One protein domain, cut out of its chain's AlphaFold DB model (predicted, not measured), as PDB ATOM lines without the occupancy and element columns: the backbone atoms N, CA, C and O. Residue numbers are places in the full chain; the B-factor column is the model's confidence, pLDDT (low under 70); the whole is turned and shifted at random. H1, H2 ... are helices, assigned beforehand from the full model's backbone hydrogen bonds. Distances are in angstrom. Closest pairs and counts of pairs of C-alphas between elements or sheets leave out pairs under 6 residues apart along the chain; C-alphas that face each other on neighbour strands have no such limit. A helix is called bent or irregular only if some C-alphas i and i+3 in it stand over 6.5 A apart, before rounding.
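AT A GLANCE: This is residues 168 to 220 of the 225 residues of the protein "C2H2-type domain-containing protein" of Dissostichus mawsoni (UniProt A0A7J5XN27). Two helices meet near their ends as an open, lopsided V: the shorter H1 runs in to a tight turn, and the much longer H2 runs away from it and makes the longest axis. The two arms come near each other beside the turn, and their far parts, residues 168 to 177 and 197 to 220, stand free. The printed part has 53 residues with two named helices, H1 then H2, and no named strand; its class is all helix. It is extended, with a radius of gyration of the C-alphas of 16.2 A and spans of 51 by 24 by 10 A.

HOW THE PARTS SIT: Begin with H1, residues 168 to 183, and go on to H2, residues 189 to 220; together they form a helical hairpin. They touch, and the closest C-alphas of the two are those of Leu 181 and Ile 192, 7.2 A apart. H1 touches H2 with residues 178 to 182 alone, and H2 touches H1 with residues 189 to 192 alone. Their lines stand at a tilt of 35.4 degrees, only just steep, and they run opposite ways. In both H1 and H2, every O i to N i+4 pair is within hydrogen-bond range.

IN THESE COORDINATES: Find C-alpha 168 at (81.066, 21.964, -27.327); from there H1 runs 22.0 A to C-alpha 183 at (87.352, 6.927, -42.067). Pass residues 184 to 188 and find C-alpha 189 at (77.072, 2.861, -40.747), where H2 begins; it runs 46.8 A to C-alpha 220 at (66.159, 7.207, 4.578). Neither helix is bent.

THE WHOLE: Look to Leu 186 and Val 220 for the two C-alphas farthest apart, 51.4 A. The printed part has no cut, and the link from H1 to H2 is tight. In the B-factor column, the mean pLDDT of the printed part is 92.4, and no printed residue is under 70.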
ATOM      1  N   THR A 168      80.447  21.850 -26.008       88.81
ATOM      2  CA  THR A 168      81.066  21.964 -27.327       88.81
ATOM      3  C   THR A 168      82.253  21.016 -27.462       88.81
ATOM      4  O   THR A 168      82.354  20.309 -28.468       88.81
ATOM      5  N   LEU A 169      83.083  20.893 -26.421       89.44
ATOM      6  CA  LEU A 169      84.199  19.950 -26.373       89.44
ATOM      7  C   LEU A 169      83.714  18.496 -26.400       89.44
ATOM      8  O   LEU A 169      84.291  17.654 -27.097       89.44
ATOM      9  N   PHE A 170      82.639  18.185 -25.673       88.62
ATOM     10  CA  PHE A 170      82.034  16.854 -25.710       88.62
ATOM     11  C   PHE A 170      81.538  16.509 -27.118       88.62
ATOM     12  O   PHE A 170      81.900  15.463 -27.665       88.62
ATOM     13  N   LEU A 171      80.765  17.407 -27.737       90.62
ATOM     14  CA  LEU A 171      80.220  17.195 -29.077       90.62
ATOM     15  C   LEU A 171      81.335  17.071 -30.128       90.62
ATOM     16  O   LEU A 171      81.258  16.236 -31.034       90.62
ATOM     17  N   GLN A 172      82.404  17.856 -29.983       94.06
ATOM     18  CA  GLN A 172      83.576  17.801 -30.851       94.06
ATOM     19  C   GLN A 172      84.296  16.452 -30.742       94.06
ATOM     20  O   GLN A 172      84.589  15.822 -31.763       94.06
ATOM     21  N   ASN A 173      84.540  15.968 -29.524       93.38
ATOM     22  CA  ASN A 173      85.178  14.672 -29.294       93.38
ATOM     23  C   ASN A 173      84.324  13.513 -29.806       93.38
ATOM     24  O   ASN A 173      84.843  12.585 -30.433       93.38
ATOM     25  N   LEU A 174      83.010  13.593 -29.605       90.19
ATOM     26  CA  LEU A 174      82.066  12.613 -30.120       90.19
ATOM     27  C   LEU A 174      82.080  12.590 -31.658       90.19
ATOM     28  O   LEU A 174      82.181  11.525 -32.266       90.19
ATOM     29  N   THR A 175      82.075  13.757 -32.302       93.44
ATOM     30  CA  THR A 175      82.168  13.872 -33.767       93.44
ATOM     31  C   THR A 175      83.476  13.279 -34.297       93.44
ATOM     32  O   THR A 175      83.475  12.527 -35.274       93.44
ATOM     33  N   LEU A 176      84.602  13.548 -33.628       93.94
ATOM     34  CA  LEU A 176      85.900  12.969 -33.981       93.94
ATOM     35  C   LEU A 176      85.927  11.445 -33.825       93.94
ATOM     36  O   LEU A 176      86.564  10.766 -34.634       93.94
ATOM     37  N   LEU A 177      85.245  10.900 -32.816       93.56
ATOM     38  CA  LEU A 177      85.083   9.457 -32.651       93.56
ATOM     39  C   LEU A 177      84.344   8.863 -33.857       93.56
ATOM     40  O   LEU A 177      84.876   7.958 -34.497       93.56
ATOM     41  N   TYR A 178      83.183   9.417 -34.222       92.44
ATOM     42  CA  TYR A 178      82.413   8.972 -35.390       92.44
ATOM     43  C   TYR A 178      83.224   9.015 -36.686       92.44
ATOM     44  O   TYR A 178      83.278   8.027 -37.423       92.44
ATOM     45  N   LEU A 179      83.920  10.128 -36.930       93.75
ATOM     46  CA  LEU A 179      84.773  10.281 -38.106       93.75
ATOM     47  C   LEU A 179      85.908   9.252 -38.125       93.75
ATOM     48  O   LEU A 179      86.206   8.697 -39.179       93.75
ATOM     49  N   LYS A 180      86.526   8.940 -36.979       94.88
ATOM     50  CA  LYS A 180      87.562   7.897 -36.896       94.88
ATOM     51  C   LYS A 180      87.001   6.502 -37.177       94.88
ATOM     52  O   LYS A 180      87.641   5.748 -37.912       94.88
ATOM     53  N   LEU A 181      85.824   6.166 -36.643       91.50
ATOM     54  CA  LEU A 181      85.167   4.877 -36.896       91.50
ATOM     55  C   LEU A 181      84.863   4.684 -38.388       91.50
ATOM     56  O   LEU A 181      85.089   3.605 -38.936       91.50
ATOM     57  N   GLN A 182      84.409   5.741 -39.062       88.75
ATOM     58  CA  GLN A 182      84.073   5.685 -40.481       88.75
ATOM     59  C   GLN A 182      85.313   5.733 -41.386       88.75
ATOM     60  O   GLN A 182      85.438   4.919 -42.297       88.75
ATOM     61  N   ALA A 183      86.241   6.665 -41.150       91.56
ATOM     62  CA  ALA A 183      87.352   6.927 -42.067       91.56
ATOM     63  C   ALA A 183      88.557   5.998 -41.862       91.56
ATOM     64  O   ALA A 183      89.215   5.641 -42.834       91.56
ATOM     65  N   LYS A 184      88.870   5.612 -40.615       91.62
ATOM     66  CA  LYS A 184      90.045   4.768 -40.324       91.62
ATOM     67  C   LYS A 184      89.705   3.291 -40.225       91.62
ATOM     68  O   LYS A 184      90.473   2.464 -40.701       91.62
ATOM     69  N   LEU A 185      88.579   2.964 -39.593       90.25
ATOM     70  CA  LEU A 185      88.177   1.572 -39.373       90.25
ATOM     71  C   LEU A 185      87.232   1.044 -40.461       90.25
ATOM     72  O   LEU A 185      86.925  -0.145 -40.457       90.25
ATOM     73  N   LEU A 186      86.798   1.910 -41.390       93.12
ATOM     74  CA  LEU A 186      85.919   1.572 -42.516       93.12
ATOM     75  C   LEU A 186      84.663   0.805 -42.074       93.12
ATOM     76  O   LEU A 186      84.182  -0.092 -42.771       93.12
ATOM     77  N   LEU A 187      84.142   1.136 -40.888       92.31
ATOM     78  CA  LEU A 187      82.980   0.451 -40.345       92.31
ATOM     79  C   LEU A 187      81.719   0.857 -41.119       92.31
ATOM     80  O   LEU A 187      81.496   2.050 -41.346       92.31
ATOM     81  N   PRO A 188      80.850  -0.104 -41.485       94.00
ATOM     82  CA  PRO A 188      79.533   0.211 -42.018       94.00
ATOM     83  C   PRO A 188      78.739   1.076 -41.037       94.00
ATOM     84  O   PRO A 188      78.804   0.867 -39.823       94.00
ATOM     85  N   ALA A 189      77.919   1.989 -41.563       89.56
ATOM     86  CA  ALA A 189      77.072   2.861 -40.747       89.56
ATOM     87  C   ALA A 189      76.173   2.075 -39.773       89.56
ATOM     88  O   ALA A 189      75.967   2.503 -38.643       89.56
ATOM     89  N   SER A 190      75.709   0.884 -40.165       94.31
ATOM     90  CA  SER A 190      74.929  -0.010 -39.299       94.31
ATOM     91  C   SER A 190      75.703  -0.500 -38.071       94.31
ATOM     92  O   SER A 190      75.136  -0.615 -36.985       94.31
ATOM     93  N   THR A 191      77.002  -0.765 -38.217       94.12
ATOM     94  CA  THR A 191      77.872  -1.163 -37.103       94.12
ATOM     95  C   THR A 191      78.099   0.007 -36.158       94.12
ATOM     96  O   THR A 191      78.008  -0.165 -34.948       94.12
ATOM     97  N   ILE A 192      78.345   1.201 -36.704       93.31
ATOM     98  CA  ILE A 192      78.503   2.426 -35.912       93.31
ATOM     99  C   ILE A 192      77.226   2.690 -35.108       93.31
ATOM    100  O   ILE A 192      77.304   2.867 -33.900       93.31
ATOM    101  N   GLN A 193      76.058   2.613 -35.746       92.69
ATOM    102  CA  GLN A 193      74.765   2.786 -35.085       92.69
ATOM    103  C   GLN A 193      74.573   1.807 -33.916       92.69
ATOM    104  O   GLN A 193      74.189   2.219 -32.827       92.69
ATOM    105  N   THR A 194      74.921   0.531 -34.114       95.19
ATOM    106  CA  THR A 194      74.834  -0.485 -33.049       95.19
ATOM    107  C   THR A 194      75.723  -0.123 -31.855       95.19
ATOM    108  O   THR A 194      75.299  -0.237 -30.711       95.19
ATOM    109  N   ILE A 195      76.948   0.351 -32.114       93.44
ATOM    110  CA  ILE A 195      77.879   0.774 -31.059       93.44
ATOM    111  C   ILE A 195      77.271   1.923 -30.247       93.44
ATOM    112  O   ILE A 195      77.303   1.897 -29.021       93.44
ATOM    113  N   VAL A 196      76.694   2.919 -30.917       93.31
ATOM    114  CA  VAL A 196      76.081   4.082 -30.257       93.31
ATOM    115  C   VAL A 196      74.899   3.683 -29.390       93.31
ATOM    116  O   VAL A 196      74.805   4.140 -28.254       93.31
ATOM    117  N   GLU A 197      74.023   2.826 -29.910       94.12
ATOM    118  CA  GLU A 197      72.875   2.303 -29.168       94.12
ATOM    119  C   GLU A 197      73.328   1.555 -27.908       94.12
ATOM    120  O   GLU A 197      72.776   1.770 -26.829       94.12
ATOM    121  N   ASP A 198      74.385   0.744 -28.011       95.19
ATOM    122  CA  ASP A 198      74.958   0.037 -26.864       95.19
ATOM    123  C   ASP A 198      75.553   1.014 -25.826       95.19
ATOM    124  O   ASP A 198      75.340   0.833 -24.624       95.19
ATOM    125  N   PHE A 199      76.240   2.081 -26.257       92.00
ATOM    126  CA  PHE A 199      76.740   3.134 -25.357       92.00
ATOM    127  C   PHE A 199      75.604   3.877 -24.646       92.00
ATOM    128  O   PHE A 199      75.682   4.110 -23.437       92.00
ATOM    129  N   GLN A 200      74.545   4.236 -25.372       93.06
ATOM    130  CA  GLN A 200      73.378   4.922 -24.812       93.06
ATOM    131  C   GLN A 200      72.657   4.044 -23.787       93.06
ATOM    132  O   GLN A 200      72.357   4.509 -22.691       93.06
ATOM    133  N   ASN A 201      72.461   2.764 -24.102       95.25
ATOM    134  CA  ASN A 201      71.834   1.804 -23.199       95.25
ATOM    135  C   ASN A 201      72.664   1.608 -21.918       95.25
ATOM    136  O   ASN A 201      72.139   1.667 -20.808       95.25
ATOM    137  N   ALA A 202      73.987   1.458 -22.042       93.56
ATOM    138  CA  ALA A 202      74.871   1.362 -20.880       93.56
ATOM    139  C   ALA A 202      74.806   2.620 -19.993       93.56
ATOM    140  O   ALA A 202      74.765   2.515 -18.763       93.56
ATOM    141  N   HIS A 203      74.758   3.803 -20.608       92.94
ATOM    142  CA  HIS A 203      74.605   5.065 -19.889       92.94
ATOM    143  C   HIS A 203      73.251   5.154 -19.169       92.94
ATOM    144  O   HIS A 203      73.208   5.512 -17.994       92.94
ATOM    145  N   GLU A 204      72.155   4.775 -19.827       95.06
ATOM    146  CA  GLU A 204      70.813   4.756 -19.233       95.06
ATOM    147  C   GLU A 204      70.733   3.805 -18.028       95.06
ATOM    148  O   GLU A 204      70.208   4.173 -16.974       95.06
ATOM    149  N   ILE A 205      71.325   2.611 -18.135       95.31
ATOM    150  CA  ILE A 205      71.423   1.649 -17.025       95.31
ATOM    151  C   ILE A 205      72.221   2.244 -15.853       95.31
ATOM    152  O   ILE A 205      71.806   2.147 -14.697       95.31
ATOM    153  N   SER A 206      73.359   2.887 -16.129       94.06
ATOM    154  CA  SER A 206      74.194   3.512 -15.094       94.06
ATOM    155  C   SER A 206      73.469   4.658 -14.376       94.06
ATOM    156  O   SER A 206      73.482   4.758 -13.142       94.06
ATOM    157  N   LEU A 207      72.779   5.501 -15.145       94.81
ATOM    158  CA  LEU A 207      72.039   6.646 -14.629       94.81
ATOM    159  C   LEU A 207      70.836   6.187 -13.800       94.81
ATOM    160  O   LEU A 207      70.648   6.663 -12.682       94.81
ATOM    161  N   SER A 208      70.066   5.215 -14.288       94.56
ATOM    162  CA  SER A 208      68.926   4.650 -13.555       94.56
ATOM    163  C   SER A 208      69.347   3.977 -12.245       94.56
ATOM    164  O   SER A 208      68.700   4.185 -11.218       94.56
ATOM    165  N   HIS A 209      70.469   3.252 -12.231       95.38
ATOM    166  CA  HIS A 209      71.048   2.705 -11.003       95.38
ATOM    167  C   HIS A 209      71.435   3.809 -10.004       95.38
ATOM    168  O   HIS A 209      71.063   3.747  -8.829       95.38
ATOM    169  N   SER A 210      72.122   4.849 -10.478       94.88
ATOM    170  CA  SER A 210      72.546   5.983  -9.649       94.88
ATOM    171  C   SER A 210      71.348   6.738  -9.069       94.88
ATOM    172  O   SER A 210      71.302   6.991  -7.865       94.88
ATOM    173  N   LEU A 211      70.332   7.026  -9.889       94.50
ATOM    174  CA  LEU A 211      69.090   7.655  -9.440       94.50
ATOM    175  C   LEU A 211      68.337   6.788  -8.432       94.50
ATOM    176  O   LEU A 211      67.805   7.314  -7.456       94.50
ATOM    177  N   ASN A 212      68.311   5.467  -8.620       93.88
ATOM    178  CA  ASN A 212      67.684   4.560  -7.665       93.88
ATOM    179  C   ASN A 212      68.390   4.634  -6.302       93.88
ATOM    180  O   ASN A 212      67.727   4.862  -5.290       93.88
ATOM    181  N   ILE A 213      69.724   4.564  -6.271       93.25
ATOM    182  CA  ILE A 213      70.505   4.720  -5.033       93.25
ATOM    183  C   ILE A 213      70.218   6.065  -4.364       93.25
ATOM    184  O   ILE A 213      69.962   6.109  -3.159       93.25
ATOM    185  N   LEU A 214      70.238   7.158  -5.129       92.31
ATOM    186  CA  LEU A 214      69.936   8.490  -4.605       92.31
ATOM    187  C   LEU A 214      68.519   8.540  -4.022       92.31
ATOM    188  O   LEU A 214      68.333   9.015  -2.905       92.31
ATOM    189  N   SER A 215      67.535   7.967  -4.717       92.12
ATOM    190  CA  SER A 215      66.150   7.904  -4.246       92.12
ATOM    191  C   SER A 215      66.001   7.101  -2.950       92.12
ATOM    192  O   SER A 215      65.229   7.487  -2.073       92.12
ATOM    193  N   GLN A 216      66.755   6.009  -2.791       91.69
ATOM    194  CA  GLN A 216      66.762   5.219  -1.563       91.69
ATOM    195  C   GLN A 216      67.371   6.015  -0.413       91.69
ATOM    196  O   GLN A 216      66.784   6.070   0.663       91.69
ATOM    197  N   LYS A 217      68.504   6.687  -0.646       90.25
ATOM    198  CA  LYS A 217      69.149   7.522   0.373       90.25
ATOM    199  C   LYS A 217      68.266   8.689   0.806       90.25
ATOM    200  O   LYS A 217      68.173   8.949   1.998       90.25
ATOM    201  N   LEU A 218      67.567   9.334  -0.128       87.62
ATOM    202  CA  LEU A 218      66.631  10.417   0.184       87.62
ATOM    203  C   LEU A 218      65.443   9.943   1.033       87.62
ATOM    204  O   LEU A 218      65.024  10.660   1.931       87.62
ATOM    205  N   LYS A 219      64.931   8.724   0.808       86.19
ATOM    206  CA  LYS A 219      63.858   8.138   1.637       86.19
ATOM    207  C   LYS A 219      64.298   7.799   3.062       86.19
ATOM    208  O   LYS A 219      63.453   7.692   3.943       86.19
ATOM    209  N   VAL A 220      65.595   7.579   3.273       81.38
ATOM    210  CA  VAL A 220      66.159   7.207   4.578       81.38
ATOM    211  C   VAL A 220      66.431   8.433   5.451       81.38
ATOM    212  O   VAL A 220      66.557   8.271   6.658       81.38
TER     213      VAL A 220